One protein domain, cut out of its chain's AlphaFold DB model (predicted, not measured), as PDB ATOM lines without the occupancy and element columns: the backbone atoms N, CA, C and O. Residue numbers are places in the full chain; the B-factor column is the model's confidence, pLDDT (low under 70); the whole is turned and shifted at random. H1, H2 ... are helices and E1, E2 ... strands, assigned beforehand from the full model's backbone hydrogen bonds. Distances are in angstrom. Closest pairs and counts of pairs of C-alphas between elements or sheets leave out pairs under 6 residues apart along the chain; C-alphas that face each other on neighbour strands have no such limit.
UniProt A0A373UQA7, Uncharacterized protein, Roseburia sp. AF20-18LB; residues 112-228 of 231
ATOM      1  N   GLY A 112     146.159 230.149 236.469       44.69
ATOM      2  CA  GLY A 112     146.016 229.601 235.110       44.69
ATOM      3  C   GLY A 112     145.724 228.094 235.053       44.69
ATOM      4  O   GLY A 112     145.834 227.498 233.983       44.69
ATOM      5  N   ARG A 113     145.382 227.462 236.185       46.19
ATOM      6  CA  ARG A 113     145.118 226.017 236.280       46.19
ATOM      7  C   ARG A 113     143.633 225.728 236.448       46.19
ATOM      8  O   ARG A 113     142.937 226.413 237.194       46.19
ATOM      9  N   GLU A 114     143.159 224.689 235.772       53.97
ATOM     10  CA  GLU A 114     141.841 224.116 236.033       53.97
ATOM     11  C   GLU A 114     141.919 223.221 237.271       53.97
ATOM     12  O   GLU A 114     142.814 222.384 237.391       53.97
ATOM     13  N   TYR A 115     140.995 223.432 238.207       64.00
ATOM     14  CA  TYR A 115     140.903 222.645 239.430       64.00
ATOM     15  C   TYR A 115     139.899 221.521 239.225       64.00
ATOM     16  O   TYR A 115     138.768 221.765 238.796       64.00
ATOM     17  N   TYR A 116     140.339 220.309 239.545       71.19
ATOM     18  CA  TYR A 116     139.559 219.086 239.470       71.19
ATOM     19  C   TYR A 116     139.304 218.565 240.881       71.19
ATOM     20  O   TYR A 116     140.144 218.721 241.767       71.19
ATOM     21  N   GLU A 117     138.150 217.944 241.065       73.44
ATOM     22  CA  GLU A 117     137.716 217.323 242.311       73.44
ATOM     23  C   GLU A 117     137.408 215.858 242.008       73.44
ATOM     24  O   GLU A 117     136.793 215.561 240.979       73.44
ATOM     25  N   LEU A 118     137.881 214.945 242.858       80.94
ATOM     26  CA  LEU A 118     137.541 213.534 242.745       80.94
ATOM     27  C   LEU A 118     136.132 213.352 243.309       80.94
ATOM     28  O   LEU A 118     135.915 213.570 244.495       80.94
ATOM     29  N   VAL A 119     135.182 212.964 242.463       87.62
ATOM     30  CA  VAL A 119     133.807 212.675 242.879       87.62
ATOM     31  C   VAL A 119     133.494 211.203 242.669       87.62
ATOM     32  O   VAL A 119     133.981 210.578 241.727       87.62
ATOM     33  N   ASN A 120     132.653 210.657 243.540       91.62
ATOM     34  CA  ASN A 120     132.160 209.292 243.427       91.62
ATOM     35  C   ASN A 120     130.817 209.306 242.683       91.62
ATOM     36  O   ASN A 120     129.933 210.088 243.023       91.62
ATOM     37  N   VAL A 121     130.654 208.452 241.676       93.69
ATOM     38  CA  VAL A 121     129.403 208.239 240.935       93.69
ATOM     39  C   VAL A 121     128.951 206.806 241.163       93.69
ATOM     40  O   VAL A 121     129.731 205.883 240.938       93.69
ATOM     41  N   LEU A 122     127.707 206.623 241.602       94.56
ATOM     42  CA  LEU A 122     127.121 205.311 241.863       94.56
ATOM     43  C   LEU A 122     126.102 204.941 240.776       94.56
ATOM     44  O   LEU A 122     125.232 205.734 240.424       94.56
ATOM     45  N   TRP A 123     126.187 203.706 240.294       92.94
ATOM     46  CA  TRP A 123     125.176 203.050 239.472       92.94
ATOM     47  C   TRP A 123     124.618 201.832 240.198       92.94
ATOM     48  O   TRP A 123     125.354 201.093 240.855       92.94
ATOM     49  N   ASN A 124     123.324 201.601 240.018       93.50
ATOM     50  CA  ASN A 124     122.626 200.391 240.421       93.50
ATOM     51  C   ASN A 124     122.172 199.682 239.136       93.50
ATOM     52  O   ASN A 124     121.286 200.175 238.446       93.50
ATOM     53  N   HIS A 125     122.797 198.562 238.782       90.94
ATOM     54  CA  HIS A 125     122.428 197.765 237.607       90.94
ATOM     55  C   HIS A 125     121.472 196.606 237.961       90.94
ATOM     56  O   HIS A 125     120.988 195.918 237.060       90.94
ATOM     57  N   GLY A 126     121.191 196.364 239.248       89.00
ATOM     58  CA  GLY A 126     120.313 195.288 239.702       89.00
ATOM     59  C   GLY A 126     120.472 194.926 241.183       89.00
ATOM     60  O   GLY A 126     121.175 195.581 241.941       89.00
ATOM     61  N   GLU A 127     119.812 193.835 241.586       87.88
ATOM     62  CA  GLU A 127     119.639 193.407 242.990       87.88
ATOM     63  C   GLU A 127     120.951 193.295 243.799       87.88
ATOM     64  O   GLU A 127     120.970 193.643 244.978       87.88
ATOM     65  N   ASP A 128     122.046 192.867 243.163       93.38
ATOM     66  CA  ASP A 128     123.391 192.777 243.755       93.38
ATOM     67  C   ASP A 128     124.479 193.121 242.714       93.38
ATOM     68  O   ASP A 128     125.488 192.434 242.585       93.38
ATOM     69  N   ASP A 129     124.234 194.151 241.898       95.00
ATOM     70  CA  ASP A 129     125.128 194.564 240.810       95.00
ATOM     71  C   ASP A 129     125.222 196.093 240.765       95.00
ATOM     72  O   ASP A 129     124.300 196.777 240.318       95.00
ATOM     73  N   TYR A 130     126.328 196.629 241.275       95.88
ATOM     74  CA  TYR A 130     126.550 198.065 241.438       95.88
ATOM     75  C   TYR A 130     127.839 198.487 240.734       95.88
ATOM     76  O   TYR A 130     128.813 197.734 240.678       95.88
ATOM     77  N   GLY A 131     127.852 199.711 240.210       94.81
ATOM     78  CA  GLY A 131     129.032 200.349 239.634       94.81
ATOM     79  C   GLY A 131     129.455 201.558 240.462       94.81
ATOM     80  O   GLY A 131     128.620 202.401 240.767       94.81
ATOM     81  N   LEU A 132     130.739 201.673 240.794       94.62
ATOM     82  CA  LEU A 132     131.329 202.876 241.384       94.62
ATOM     83  C   LEU A 132     132.365 203.444 240.421       94.62
ATOM     84  O   LEU A 132     133.325 202.769 240.051       94.62
ATOM     85  N   TRP A 133     132.186 204.703 240.038       93.94
ATOM     86  CA  TRP A 133     133.132 205.434 239.207       93.94
ATOM     87  C   TRP A 133     133.640 206.663 239.943       93.94
ATOM     88  O   TRP A 133     132.894 207.587 240.253       93.94
ATOM     89  N   GLN A 134     134.935 206.652 240.234       89.56
ATOM     90  CA  GLN A 134     135.639 207.736 240.897       89.56
ATOM     91  C   GLN A 134     136.293 208.583 239.817       89.56
ATOM     92  O   GLN A 134     137.223 208.123 239.152       89.56
ATOM     93  N   VAL A 135     135.785 209.789 239.594       89.50
ATOM     94  CA  VAL A 135     136.145 210.612 238.438       89.50
ATOM     95  C   VAL A 135     136.606 211.994 238.868       89.50
ATOM     96  O   VAL A 135     135.971 212.655 239.684       89.50
ATOM     97  N   GLN A 136     137.724 212.439 238.304       84.50
ATOM     98  CA  GLN A 136     138.175 213.814 238.420       84.50
ATOM     99  C   GLN A 136     137.397 214.671 237.423       84.50
ATOM    100  O   GLN A 136     137.614 214.583 236.215       84.50
ATOM    101  N   ILE A 137     136.505 215.518 237.933       82.06
ATOM    102  CA  ILE A 137     135.757 216.492 237.128       82.06
ATOM    103  C   ILE A 137     136.120 217.925 237.528       82.06
ATOM    104  O   ILE A 137     136.500 218.163 238.677       82.06
ATOM    105  N   PRO A 138     135.983 218.913 236.626       75.00
ATOM    106  CA  PRO A 138     136.236 220.299 236.963       75.00
ATOM    107  C   PRO A 138     135.331 220.780 238.095       75.00
ATOM    108  O   PRO A 138     134.114 220.593 238.078       75.00
ATOM    109  N   VAL A 139     135.914 221.538 239.015       67.62
ATOM    110  CA  VAL A 139     135.261 222.143 240.184       67.62
ATOM    111  C   VAL A 139     134.081 223.070 239.822       67.62
ATOM    112  O   VAL A 139     133.278 223.427 240.687       67.62
ATOM    113  N   TYR A 140     133.924 223.488 238.556       64.94
ATOM    114  CA  TYR A 140     132.700 224.169 238.105       64.94
ATOM    115  C   TYR A 140     131.517 223.205 237.920       64.94
ATOM    116  O   TYR A 140     130.386 223.589 238.201       64.94
ATOM    117  N   LEU A 141     131.767 221.975 237.466       73.00
ATOM    118  CA  LEU A 141     130.737 220.987 237.157       73.00
ATOM    119  C   LEU A 141     130.163 220.371 238.435       73.00
ATOM    120  O   LEU A 141     128.945 220.243 238.547       73.00
ATOM    121  N   VAL A 142     131.023 220.138 239.433       75.12
ATOM    122  CA  VAL A 142     130.655 219.755 240.810       75.12
ATOM    123  C   VAL A 142     129.511 220.619 241.362       75.12
ATOM    124  O   VAL A 142     128.575 220.103 241.962       75.12
ATOM    125  N   ARG A 143     129.517 221.935 241.103       66.50
ATOM    126  CA  ARG A 143     128.447 222.856 241.552       66.50
ATOM    127  C   ARG A 143     127.133 222.613 240.858       66.50
ATOM    128  O   ARG A 143     126.095 222.680 241.496       66.50
ATOM    129  N   ASN A 144     127.185 222.432 239.541       71.50
ATOM    130  CA  ASN A 144     125.984 222.258 238.741       71.50
ATOM    131  C   ASN A 144     125.248 221.015 239.250       71.50
ATOM    132  O   ASN A 144     124.046 221.069 239.478       71.50
ATOM    133  N   ILE A 145     126.012 219.957 239.535       76.69
ATOM    134  CA  ILE A 145     125.553 218.721 240.164       76.69
ATOM    135  C   ILE A 145     124.996 218.973 241.579       76.69
ATOM    136  O   ILE A 145     123.864 218.581 241.851       76.69
ATOM    137  N   LEU A 146     125.739 219.650 242.465       69.00
ATOM    138  CA  LEU A 146     125.291 219.973 243.832       69.00
ATOM    139  C   LEU A 146     124.031 220.859 243.872       69.00
ATOM    140  O   LEU A 146     123.253 220.777 244.818       69.00
ATOM    141  N   ASN A 147     123.809 221.669 242.836       60.47
ATOM    142  CA  ASN A 147     122.610 222.483 242.645       60.47
ATOM    143  C   ASN A 147     121.446 221.703 241.992       60.47
ATOM    144  O   ASN A 147     120.426 222.306 241.654       60.47
ATOM    145  N   SER A 148     121.572 220.386 241.776       59.59
ATOM    146  CA  SER A 148     120.489 219.581 241.204       59.59
ATOM    147  C   SER A 148     119.274 219.529 242.144       59.59
ATOM    148  O   SER A 148     119.428 219.223 243.331       59.59
ATOM    149  N   PRO A 149     118.042 219.733 241.633       51.59
ATOM    150  CA  PRO A 149     116.823 219.627 242.437       51.59
ATOM    151  C   PRO A 149     116.526 218.190 242.899       51.59
ATOM    152  O   PRO A 149     115.670 217.994 243.757       51.59
ATOM    153  N   GLN A 150     117.199 217.184 242.331       59.25
ATOM    154  CA  GLN A 150     117.071 215.786 242.737       59.25
ATOM    155  C   GLN A 150     118.255 215.399 243.621       59.25
ATOM    156  O   GLN A 150     119.288 214.940 243.133       59.25
ATOM    157  N   SER A 151     118.093 215.575 244.931       69.56
ATOM    158  CA  SER A 151     119.047 215.067 245.912       69.56
ATOM    159  C   SER A 151     118.373 214.471 247.142       69.56
ATOM    160  O   SER A 151     117.265 214.853 247.521       69.56
ATOM    161  N   PHE A 152     119.059 213.515 247.764       79.06
ATOM    162  CA  PHE A 152     118.709 212.958 249.067       79.06
ATOM    163  C   PHE A 152     119.984 212.708 249.881       79.06
ATOM    164  O   PHE A 152     121.088 212.690 249.335       79.06
ATOM    165  N   ILE A 153     119.846 212.597 251.202       80.44
ATOM    166  CA  ILE A 153     120.974 212.513 252.138       80.44
ATOM    167  C   ILE A 153     120.798 211.270 253.003       80.44
ATOM    168  O   ILE A 153     119.736 211.094 253.601       80.44
ATOM    169  N   GLY A 154     121.849 210.462 253.118       79.00
ATOM    170  CA  GLY A 154     121.840 209.233 253.902       79.00
ATOM    171  C   GLY A 154     123.237 208.765 254.311       79.00
ATOM    172  O   GLY A 154     124.231 209.398 253.966       79.00
ATOM    173  N   ASP A 155     123.324 207.685 255.079       87.31
ATOM    174  CA  ASP A 155     124.548 206.883 255.182       87.31
ATOM    175  C   ASP A 155     124.777 206.020 253.920       87.31
ATOM    176  O   ASP A 155     124.003 206.080 252.964       87.31
ATOM    177  N   VAL A 156     125.859 205.234 253.884       90.31
ATOM    178  CA  VAL A 156     126.212 204.405 252.714       90.31
ATOM    179  C   VAL A 156     125.082 203.444 252.316       90.31
ATOM    180  O   VAL A 156     124.833 203.278 251.125       90.31
ATOM    181  N   ASP A 157     124.382 202.828 253.274       92.19
ATOM    182  CA  ASP A 157     123.279 201.911 252.967       92.19
ATOM    183  C   ASP A 157     122.044 202.671 252.482       92.19
ATOM    184  O   ASP A 157     121.470 202.301 251.459       92.19
ATOM    185  N   GLU A 158     121.687 203.767 253.163       92.56
ATOM    186  CA  GLU A 158     120.587 204.653 252.754       92.56
ATOM    187  C   GLU A 158     120.793 205.196 251.323       92.56
ATOM    188  O   GLU A 158     119.824 205.345 250.576       92.56
ATOM    189  N   ILE A 159     122.042 205.461 250.912       92.69
ATOM    190  CA  ILE A 159     122.389 205.856 249.539       92.69
ATOM    191  C   ILE A 159     122.259 204.694 248.549       92.69
ATOM    192  O   ILE A 159     121.608 204.869 247.518       92.69
ATOM    193  N   MET A 160     122.850 203.527 248.828       93.12
ATOM    194  CA  MET A 160     122.805 202.389 247.894       93.12
ATOM    195  C   MET A 160     121.374 201.913 247.634       93.12
ATOM    196  O   MET A 160     121.017 201.669 246.484       93.12
ATOM    197  N   ASP A 161     120.547 201.851 248.678       91.44
ATOM    198  CA  ASP A 161     119.150 201.420 248.577       91.44
ATOM    199  C   ASP A 161     118.245 202.505 247.947       91.44
ATOM    200  O   ASP A 161     117.164 202.202 247.438       91.44
ATOM    201  N   GLY A 162     118.672 203.775 247.979       90.75
ATOM    202  CA  GLY A 162     117.947 204.917 247.414       90.75
ATOM    203  C   GLY A 162     118.264 205.235 245.946       90.75
ATOM    204  O   GLY A 162     117.469 205.912 245.289       90.75
ATOM    205  N   VAL A 163     119.398 204.765 245.410       91.50
ATOM    206  CA  VAL A 163     119.751 204.958 243.993       91.50
ATOM    207  C   VAL A 163     118.897 204.037 243.105       91.50
ATOM    208  O   VAL A 163     118.909 202.817 243.295       91.50
ATOM    209  N   PRO A 164     118.147 204.590 242.128       90.81
ATOM    210  CA  PRO A 164     117.266 203.801 241.275       90.81
ATOM    211  C   PRO A 164     118.061 202.850 240.377       90.81
ATOM    212  O   PRO A 164     119.137 203.191 239.893       90.81
ATOM    213  N   VAL A 165     117.482 201.678 240.107       91.00
ATOM    214  CA  VAL A 165     118.014 200.739 239.109       91.00
ATOM    215  C   VAL A 165     118.024 201.414 237.735       91.00
ATOM    216  O   VAL A 165     117.018 201.998 237.316       91.00
ATOM    217  N   GLU A 166     119.157 201.326 237.042       85.12
ATOM    218  CA  GLU A 166     119.351 201.852 235.696       85.12
ATOM    219  C   GLU A 166     118.325 201.246 234.725       85.12
ATOM    220  O   GLU A 166     118.059 200.042 234.723       85.12
ATOM    221  N   GLN A 167     117.716 202.098 233.903       78.25
ATOM    222  CA  GLN A 167     116.725 201.680 232.913       78.25
ATOM    223  C   GLN A 167     117.408 201.383 231.577       78.25
ATOM    224  O   GLN A 167     118.361 202.059 231.206       78.25
ATOM    225  N   GLU A 168     116.885 200.423 230.812       74.25
ATOM    226  CA  GLU A 168     117.255 200.249 229.405       74.25
ATOM    227  C   GLU A 168     116.170 200.856 228.489       74.25
ATOM    228  O   GLU A 168     115.009 200.440 228.567       74.25
ATOM    229  N   PRO A 169     116.510 201.798 227.583       73.44
ATOM    230  CA  PRO A 169     117.821 202.427 227.399       73.44
ATOM    231  C   PRO A 169     118.153 203.433 228.515       73.44
ATOM    232  O   PRO A 169     117.255 204.109 229.017       73.44
ATOM    233  N   SER A 170     119.446 203.562 228.839       76.81
ATOM    234  CA  SER A 170     119.921 204.516 229.851       76.81
ATOM    235  C   SER A 170     119.538 205.942 229.459       76.81
ATOM    236  O   SER A 170     119.623 206.337 228.292       76.81
ATOM    237  N   ASP A 171     119.094 206.726 230.437       81.88
ATOM    238  CA  ASP A 171     118.738 208.125 230.238       81.88
ATOM    239  C   ASP A 171     119.937 209.066 230.452       81.88
ATOM    240  O   ASP A 171     119.763 210.282 230.395       81.88
ATOM    241  N   ASN A 172     121.144 208.532 230.656       86.31
ATOM    242  CA  ASN A 172     122.367 209.258 231.011       86.31
ATOM    243  C   ASN A 172     122.287 210.024 232.350       86.31
ATOM    244  O   ASN A 172     123.042 210.981 232.554       86.31
ATOM    245  N   THR A 173     121.389 209.647 233.267       89.75
ATOM    246  CA  THR A 173     121.394 210.169 234.641       89.75
ATOM    247  C   THR A 173     122.510 209.524 235.460       89.75
ATOM    248  O   THR A 173     122.643 208.304 235.506       89.75
ATOM    249  N   LEU A 174     123.317 210.360 236.117       91.50
ATOM    250  CA  LEU A 174     124.378 209.954 237.036       91.50
ATOM    251  C   LEU A 174     124.044 210.371 238.465       91.50
ATOM    252  O   LEU A 174     123.514 211.463 238.686       91.50
ATOM    253  N   HIS A 175     124.399 209.521 239.428       93.75
ATOM    254  CA  HIS A 175     124.169 209.741 240.855       93.75
ATOM    255  C   HIS A 175     125.499 210.048 241.546       93.75
ATOM    256  O   HIS A 175     126.266 209.149 241.890       93.75
ATOM    257  N   PHE A 176     125.796 211.336 241.696       92.38
ATOM    258  CA  PHE A 176     127.043 211.822 242.279       92.38
ATOM    259  C   PHE A 176     126.946 211.882 243.803       92.38
ATOM    260  O   PHE A 176     125.954 212.374 244.339       92.38
ATOM    261  N   LEU A 177     127.980 211.416 244.498       89.50
ATOM    262  CA  LEU A 177     128.022 211.282 245.951       89.50
ATOM    263  C   LEU A 177     129.039 212.248 246.566       89.50
ATOM    264  O   LEU A 177     130.204 212.266 246.166       89.50
ATOM    265  N   PHE A 178     128.600 213.005 247.573       80.88
ATOM    266  CA  PHE A 178     129.400 214.025 248.257       80.88
ATOM    267  C   PHE A 178     129.355 213.855 249.785       80.88
ATOM    268  O   PHE A 178     128.256 213.712 250.331       80.88
ATOM    269  N   PRO A 179     130.494 213.924 250.499       70.12
ATOM    270  CA  PRO A 179     130.511 213.958 251.960       70.12
ATOM    271  C   PRO A 179     129.727 215.156 252.521       70.12
ATOM    272  O   PRO A 179     129.836 216.282 252.034       70.12
ATOM    273  N   ARG A 180     128.944 214.929 253.580       63.19
ATOM    274  CA  ARG A 180     128.142 215.947 254.273       63.19
ATOM    275  C   ARG A 180     128.018 215.627 255.766       63.19
ATOM    276  O   ARG A 180     127.000 215.105 256.211       63.19
ATOM    277  N   GLY A 181     129.051 215.969 256.540       54.28
ATOM    278  CA  GLY A 181     129.025 215.953 258.012       54.28
ATOM    279  C   GLY A 181     128.663 214.595 258.624       54.28
ATOM    280  O   GLY A 181     127.680 214.502 259.358       54.28
ATOM    281  N   GLY A 182     129.409 213.541 258.277       64.88
ATOM    282  CA  GLY A 182     129.136 212.161 258.707       64.88
ATOM    283  C   GLY A 182     127.995 211.457 257.952       64.88
ATOM    284  O   GLY A 182     127.610 210.347 258.311       64.88
ATOM    285  N   LYS A 183     127.439 212.092 256.914       76.88
ATOM    286  CA  LYS A 183     126.509 211.503 255.935       76.88
ATOM    287  C   LYS A 183     126.995 211.763 254.506       76.88
ATOM    288  O   LYS A 183     127.985 212.457 254.295       76.88
ATOM    289  N   ILE A 184     126.277 211.230 253.527       81.44
ATOM    290  CA  ILE A 184     126.501 211.400 252.092       81.44
ATOM    291  C   ILE A 184     125.285 212.113 251.496       81.44
ATOM    292  O   ILE A 184     124.145 211.740 251.772       81.44
ATOM    293  N   ALA A 185     125.515 213.124 250.665       80.94
ATOM    294  CA  ALA A 185     124.509 213.674 249.765       80.94
ATOM    295  C   ALA A 185     124.635 212.998 248.392       80.94
ATOM    296  O   ALA A 185     125.703 213.043 247.783       80.94
ATOM    297  N   CYS A 186     123.553 212.393 247.907       87.62
ATOM    298  CA  CYS A 186     123.440 211.894 246.541       87.62
ATOM    299  C   CYS A 186     122.712 212.930 245.680       87.62
ATOM    300  O   CYS A 186     121.578 213.295 245.991       87.62
ATOM    301  N   CYS A 187     123.340 213.375 244.594       85.19
ATOM    302  CA  CYS A 187     122.816 214.344 243.633       85.19
ATOM    303  C   CYS A 187     122.670 213.685 242.256       85.19
ATOM    304  O   CYS A 187     123.665 213.334 241.619       85.19
ATOM    305  N   SER A 188     121.434 213.540 241.781       88.50
ATOM    306  CA  SER A 188     121.128 212.955 240.470       88.50
ATOM    307  C   SER A 188     121.153 214.035 239.387       88.50
ATOM    308  O   SER A 188     120.462 215.047 239.518       88.50
ATOM    309  N   MET A 189     121.902 213.842 238.301       86.31
ATOM    310  CA  MET A 189     121.924 214.771 237.164       86.31
ATOM    311  C   MET A 189     122.043 214.030 235.829       86.31
ATOM    312  O   MET A 189     122.909 213.177 235.657       86.31
ATOM    313  N   LYS A 190     121.192 214.401 234.864       87.88
ATOM    314  CA  LYS A 190     121.282 213.950 233.471       87.88
ATOM    315  C   LYS A 190     122.459 214.624 232.770       87.88
ATOM    316  O   LYS A 190     122.512 215.853 232.716       87.88
ATOM    317  N   MET A 191     123.355 213.826 232.199       86.19
ATOM    318  CA  MET A 191     124.561 214.293 231.516       86.19
ATOM    319  C   MET A 191     124.441 214.174 229.989       86.19
ATOM    320  O   MET A 191     123.764 213.293 229.457       86.19
ATOM    321  N   GLU A 192     125.114 215.069 229.267       85.56
ATOM    322  CA  GLU A 192     125.249 214.996 227.807       85.56
ATOM    323  C   GLU A 192     126.268 213.917 227.405       85.56
ATOM    324  O   GLU A 192     127.229 213.679 228.132       85.56
ATOM    325  N   GLU A 193     126.128 213.307 226.222       85.88
ATOM    326  CA  GLU A 193     127.056 212.265 225.728       85.88
ATOM    327  C   GLU A 193     128.528 212.721 225.752       85.88
ATOM    328  O   GLU A 193     129.410 211.978 226.183       85.88
ATOM    329  N   LYS A 194     128.778 213.994 225.413       83.06
ATOM    330  CA  LYS A 194     130.103 214.631 225.459       83.06
ATOM    331  C   LYS A 194     130.778 214.554 226.836       83.06
ATOM    332  O   LYS A 194     132.001 214.511 226.904       83.06
ATOM    333  N   PHE A 195     130.019 214.519 227.934       86.44
ATOM    334  CA  PHE A 195     130.594 214.340 229.271       86.44
ATOM    335  C   PHE A 195     131.301 212.980 229.396       86.44
ATOM    336  O   PHE A 195     132.403 212.898 229.930       86.44
ATOM    337  N   PHE A 196     130.714 211.917 228.849       85.00
ATOM    338  CA  PHE A 196     131.314 210.583 228.881       85.00
ATOM    339  C   PHE A 196     132.541 210.495 227.967       85.00
ATOM    340  O   PHE A 196     133.560 209.926 228.361       85.00
ATOM    341  N   GLU A 197     132.487 211.116 226.785       82.88
ATOM    342  CA  GLU A 197     133.647 211.230 225.887       82.88
ATOM    343  C   GLU A 197     134.831 211.942 226.563       82.88
ATOM    344  O   GLU A 197     135.972 211.500 226.444       82.88
ATOM    345  N   GLU A 198     134.556 213.024 227.296       85.50
ATOM    346  CA  GLU A 198     135.567 213.878 227.923       85.50
ATOM    347  C   GLU A 198     136.148 213.244 229.203       85.50
ATOM    348  O   GLU A 198     137.367 213.206 229.372       85.50
ATOM    349  N   TYR A 199     135.311 212.672 230.079       85.31
ATOM    350  CA  TYR A 199     135.729 212.255 231.428       85.31
ATOM    351  C   TYR A 199     135.946 210.752 231.627       85.31
ATOM    352  O   TYR A 199     136.548 210.375 232.631       85.31
ATOM    353  N   SER A 200     135.566 209.882 230.684       83.00
ATOM    354  CA  SER A 200     135.717 208.411 230.810       83.00
ATOM    355  C   SER A 200     137.131 207.917 231.154       83.00
ATOM    356  O   SER A 200     137.277 206.844 231.736       83.00
ATOM    357  N   THR A 201     138.173 208.685 230.825       82.25
ATOM    358  CA  THR A 201     139.582 208.362 231.123       82.25
ATOM    359  C   THR A 201     140.161 209.109 232.334       82.25
ATOM    360  O   THR A 201     141.302 208.859 232.717       82.25
ATOM    361  N   HIS A 202     139.382 209.985 232.976       80.31
ATOM    362  CA  HIS A 202     139.792 210.837 234.100       80.31
ATOM    363  C   HIS A 202     139.491 210.203 235.473       80.31
ATOM    364  O   HIS A 202     139.237 210.904 236.451       80.31
ATOM    365  N   GLY A 203     139.475 208.872 235.565       85.19
ATOM    366  CA  GLY A 203     139.024 208.182 236.771       85.19
ATOM    367  C   GLY A 203     139.189 206.666 236.750       85.19
ATOM    368  O   GLY A 203     139.670 206.084 235.777       85.19
ATOM    369  N   THR A 204     138.746 206.029 237.830       86.25
ATOM    370  CA  THR A 204     138.702 204.572 238.011       86.25
ATOM    371  C   THR A 204     137.258 204.114 238.153       86.25
ATOM    372  O   THR A 204     136.505 204.672 238.944       86.25
ATOM    373  N   SER A 205     136.860 203.107 237.376       91.31
ATOM    374  CA  SER A 205     135.522 202.509 237.436       91.31
ATOM    375  C   SER A 205     135.626 201.040 237.827       91.31
ATOM    376  O   SER A 205     136.441 200.304 237.265       91.31
ATOM    377  N   VAL A 206     134.811 200.633 238.795       93.12
ATOM    378  CA  VAL A 206     134.679 199.261 239.290       93.12
ATOM    379  C   VAL A 206     133.204 198.862 239.288       93.12
ATOM    380  O   VAL A 206     132.322 199.697 239.475       93.12
ATOM    381  N   ARG A 207     132.929 197.577 239.062       95.38
ATOM    382  CA  ARG A 207     131.584 196.989 239.108       95.38
ATOM    383  C   ARG A 207     131.654 195.664 239.854       95.38
ATOM    384  O   ARG A 207     132.567 194.878 239.596       95.38
ATOM    385  N   GLY A 208     130.725 195.434 240.773       95.44
ATOM    386  CA  GLY A 208     130.767 194.300 241.693       95.44
ATOM    387  C   GLY A 208     129.493 194.164 242.520       95.44
ATOM    388  O   GLY A 208     128.483 194.807 242.226       95.44
ATOM    389  N   SER A 209     129.548 193.322 243.554       96.88
ATOM    390  CA  SER A 209     128.412 193.137 244.464       96.88
ATOM    391  C   SER A 209     128.141 194.399 245.285       96.88
ATOM    392  O   SER A 209     129.010 195.267 245.442       96.88
ATOM    393  N   ARG A 210     126.958 194.477 245.902       95.50
ATOM    394  CA  ARG A 210     126.626 195.529 246.872       95.50
ATOM    395  C   ARG A 210     127.652 195.576 248.009       95.50
ATOM    396  O   ARG A 210     127.941 196.652 248.523       95.50
ATOM    397  N   ALA A 211     128.201 194.429 248.414       95.31
ATOM    398  CA  ALA A 211     129.195 194.350 249.484       95.31
ATOM    399  C   ALA A 211     130.555 194.932 249.066       95.31
ATOM    400  O   ALA A 211     131.129 195.712 249.826       95.31
ATOM    401  N   ASP A 212     131.030 194.604 247.860       94.94
ATOM    402  CA  ASP A 212     132.307 195.107 247.331       94.94
ATOM    403  C   ASP A 212     132.242 196.631 247.138       94.94
ATOM    404  O   ASP A 212     133.059 197.377 247.674       94.94
ATOM    405  N   ILE A 213     131.195 197.112 246.455       95.94
ATOM    406  CA  ILE A 213     131.018 198.539 246.163       95.94
ATOM    407  C   ILE A 213     130.776 199.360 247.436       95.94
ATOM    408  O   ILE A 213     131.281 200.478 247.547       95.94
ATOM    409  N   ARG A 214     130.074 198.806 248.435       94.31
ATOM    410  CA  ARG A 214     129.955 199.426 249.764       94.31
ATOM    411  C   ARG A 214     131.326 199.640 250.406       94.31
ATOM    412  O   ARG A 214     131.547 200.692 251.005       94.31
ATOM    413  N   GLN A 215     132.207 198.642 250.338       92.19
ATOM    414  CA  GLN A 215     133.533 198.711 250.945       92.19
ATOM    415  C   GLN A 215     134.403 199.766 250.250       92.19
ATOM    416  O   GLN A 215     134.991 200.605 250.935       92.19
ATOM    417  N   ASP A 216     134.433 199.769 248.916       89.25
ATOM    418  CA  ASP A 216     135.194 200.749 248.134       89.25
ATOM    419  C   ASP A 216     134.676 202.179 248.362       89.25
ATOM    420  O   ASP A 216     135.466 203.108 248.557       89.25
ATOM    421  N   LEU A 217     133.352 202.367 248.420       87.00
ATOM    422  CA  LEU A 217     132.734 203.664 248.701       87.00
ATOM    423  C   LEU A 217     133.046 204.152 250.126       87.00
ATOM    424  O   LEU A 217     133.412 205.312 250.292       87.00
ATOM    425  N   ALA A 218     132.957 203.288 251.142       85.75
ATOM    426  CA  ALA A 218     133.289 203.655 252.521       85.75
ATOM    427  C   ALA A 218     134.767 204.059 252.666       85.75
ATOM    428  O   ALA A 218     135.059 205.139 253.179       85.75
ATOM    429  N   ALA A 219     135.692 203.256 252.127       81.50
ATOM    430  CA  ALA A 219     137.123 203.566 252.142       81.50
ATOM    431  C   ALA A 219     137.442 204.892 251.427       81.50
ATOM    432  O   ALA A 219     138.308 205.647 251.864       81.50
ATOM    433  N   SER A 220     136.713 205.203 250.354       74.19
ATOM    434  CA  SER A 220     136.874 206.452 249.601       74.19
ATOM    435  C   SER A 220     136.388 207.694 250.354       74.19
ATOM    436  O   SER A 220     136.819 208.794 250.029       74.19
ATOM    437  N   LEU A 221     135.507 207.529 251.346       68.88
ATOM    438  CA  LEU A 221     134.967 208.617 252.165       68.88
ATOM    439  C   LEU A 221     135.776 208.817 253.464       68.88
ATOM    440  O   LEU A 221     135.963 209.954 253.885       68.88
ATOM    441  N   GLU A 222     136.326 207.751 254.059       63.66
ATOM    442  CA  GLU A 222     137.211 207.835 255.243       63.66
ATOM    443  C   GLU A 222     138.551 208.544 254.945       63.66
ATOM    444  O   GLU A 222     139.134 209.205 255.813       63.66
ATOM    445  N   VAL A 223     139.047 208.451 253.705       52.22
ATOM    446  CA  VAL A 223     140.264 209.166 253.282       52.22
ATOM    447  C   VAL A 223     140.066 210.689 253.345       52.22
ATOM    448  O   VAL A 223     140.976 211.390 253.782       52.22
ATOM    449  N   ASP A 224     138.882 211.211 253.011       47.56
ATOM    450  CA  ASP A 224     138.599 212.654 253.092       47.56
ATOM    451  C   ASP A 224     138.506 213.182 254.539       47.56
ATOM    452  O   ASP A 224     138.758 214.366 254.771       47.56
ATOM    453  N   GLU A 225     138.184 212.333 255.525       40.56
ATOM    454  CA  GLU A 225     138.165 212.726 256.944       40.56
ATOM    455  C   GLU A 225     139.582 212.773 257.541       40.56
ATOM    456  O   GLU A 225     139.946 213.738 258.215       40.56
ATOM    457  N   THR A 226     140.436 211.789 257.233       33.75
ATOM    458  CA  THR A 226     141.813 211.741 257.774       33.75
ATOM    459  C   THR A 226     142.721 212.866 257.262       33.75
ATOM    460  O   THR A 226     143.579 213.342 258.006       33.75
ATOM    461  N   PHE A 227     142.496 213.381 256.049       33.91
ATOM    462  CA  PHE A 227     143.190 214.581 255.554       33.91
ATOM    463  C   PHE A 227     142.752 215.896 256.239       33.91
ATOM    464  O   PHE A 227     143.391 216.927 256.004       33.91
ATOM    465  N   GLN A 228     141.710 215.885 257.083       34.41
ATOM    466  CA  GLN A 228     141.281 217.050 257.874       34.41
ATOM    467  C   GLN A 228     141.848 217.077 259.304       34.41
ATOM    468  O   GLN A 228     141.890 218.153 259.890       34.41
TER     469      GLN A 228
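Overview. This is residues 112 to 228 of the 231 residues of an uncharacterized protein of Roseburia sp. AF20-18LB (UniProt A0A373UQA7). One strongly twisted sheet of six strands makes the core; it curls round the short helix H2 and the long helix H4 on one face, while the short helix H1 packs on the other face. H3 only grazes the sheet. The printed part has 117 residues, with four named helices and six named strands in the order E1 E2 H1 E3 H2 E4 E5 H3 E6 H4. The sheet runs E3 E5 E4 E1 E2 E6, all antiparallel, and the class is mixed, helices and strands. The whole is compact, with a radius of gyration of the C-alphas of 13.7 A and spans of 45 by 38 by 27 A.

Arrangement. E1, residues 116 to 126, and E2, residues 129 to 138, form an antiparallel hairpin at 160 degrees, with N 121 and O 133 within hydrogen-bond range at 2.8 A. H1, residues 139 to 146, is on the sheet; its closest C-alpha pair with E5, residues 183 to 190, is Ile 145 and Met 189, 6.1 A. E3, residues 151 to 154, is an edge strand antiparallel to E5 at 155 degrees, with N 184 and O 154 at 2.8 A. H2, residues 156 to 162, is on the opposite face to H1. E4, residues 173 to 180, forms an antiparallel hairpin with E5 at 156 degrees, with N 180 and O 183 at 2.7 A. E3, H2 and E4 are a split strand-helix-strand unit, two strands running the same way with E5 between them, and its crossover is right-handed. E4 is antiparallel to E1 at 122 degrees, with N 177 and O 120 at 2.8 A. H3, residues 193 to 199, only grazes the sheet with residues 195 to 199. E6, residues 203 to 208, is the other edge strand, antiparallel to E2 at 171 degrees, with N 134 and O 204 at 2.8 A. H4, residues 210 to 228, is on the same face as H2; with residues 210 to 218 alone it touches H2, closest C-alphas Val 156 and Arg 214 at 6.9 A, a steep tilt of 50 degrees, opposite ways. H1 and H4 are apart. Every O i to N i+4 pair is within hydrogen-bond range in H2 and H3, against 2 of 4 in H1 and 12 of 15 in H4.

Along the chain. E1 begins at C-alpha 116, (139.559, 219.086, 239.470), and is 30.6 A long. E2 and H4 each measure 28.3 A, E5 23.2 A and E4 21.5 A. H4 ends at C-alpha 228, (141.281, 217.050, 257.874).

Size, cuts and confidence. The two C-alphas farthest apart are those of Gly 112 and Glu 127, 45.5 A. The printed part has no cut and no long link. Its mean pLDDT is 80.2; 24 residues are under 70, among them 112 to 115, 146 to 151 and 221 to 228.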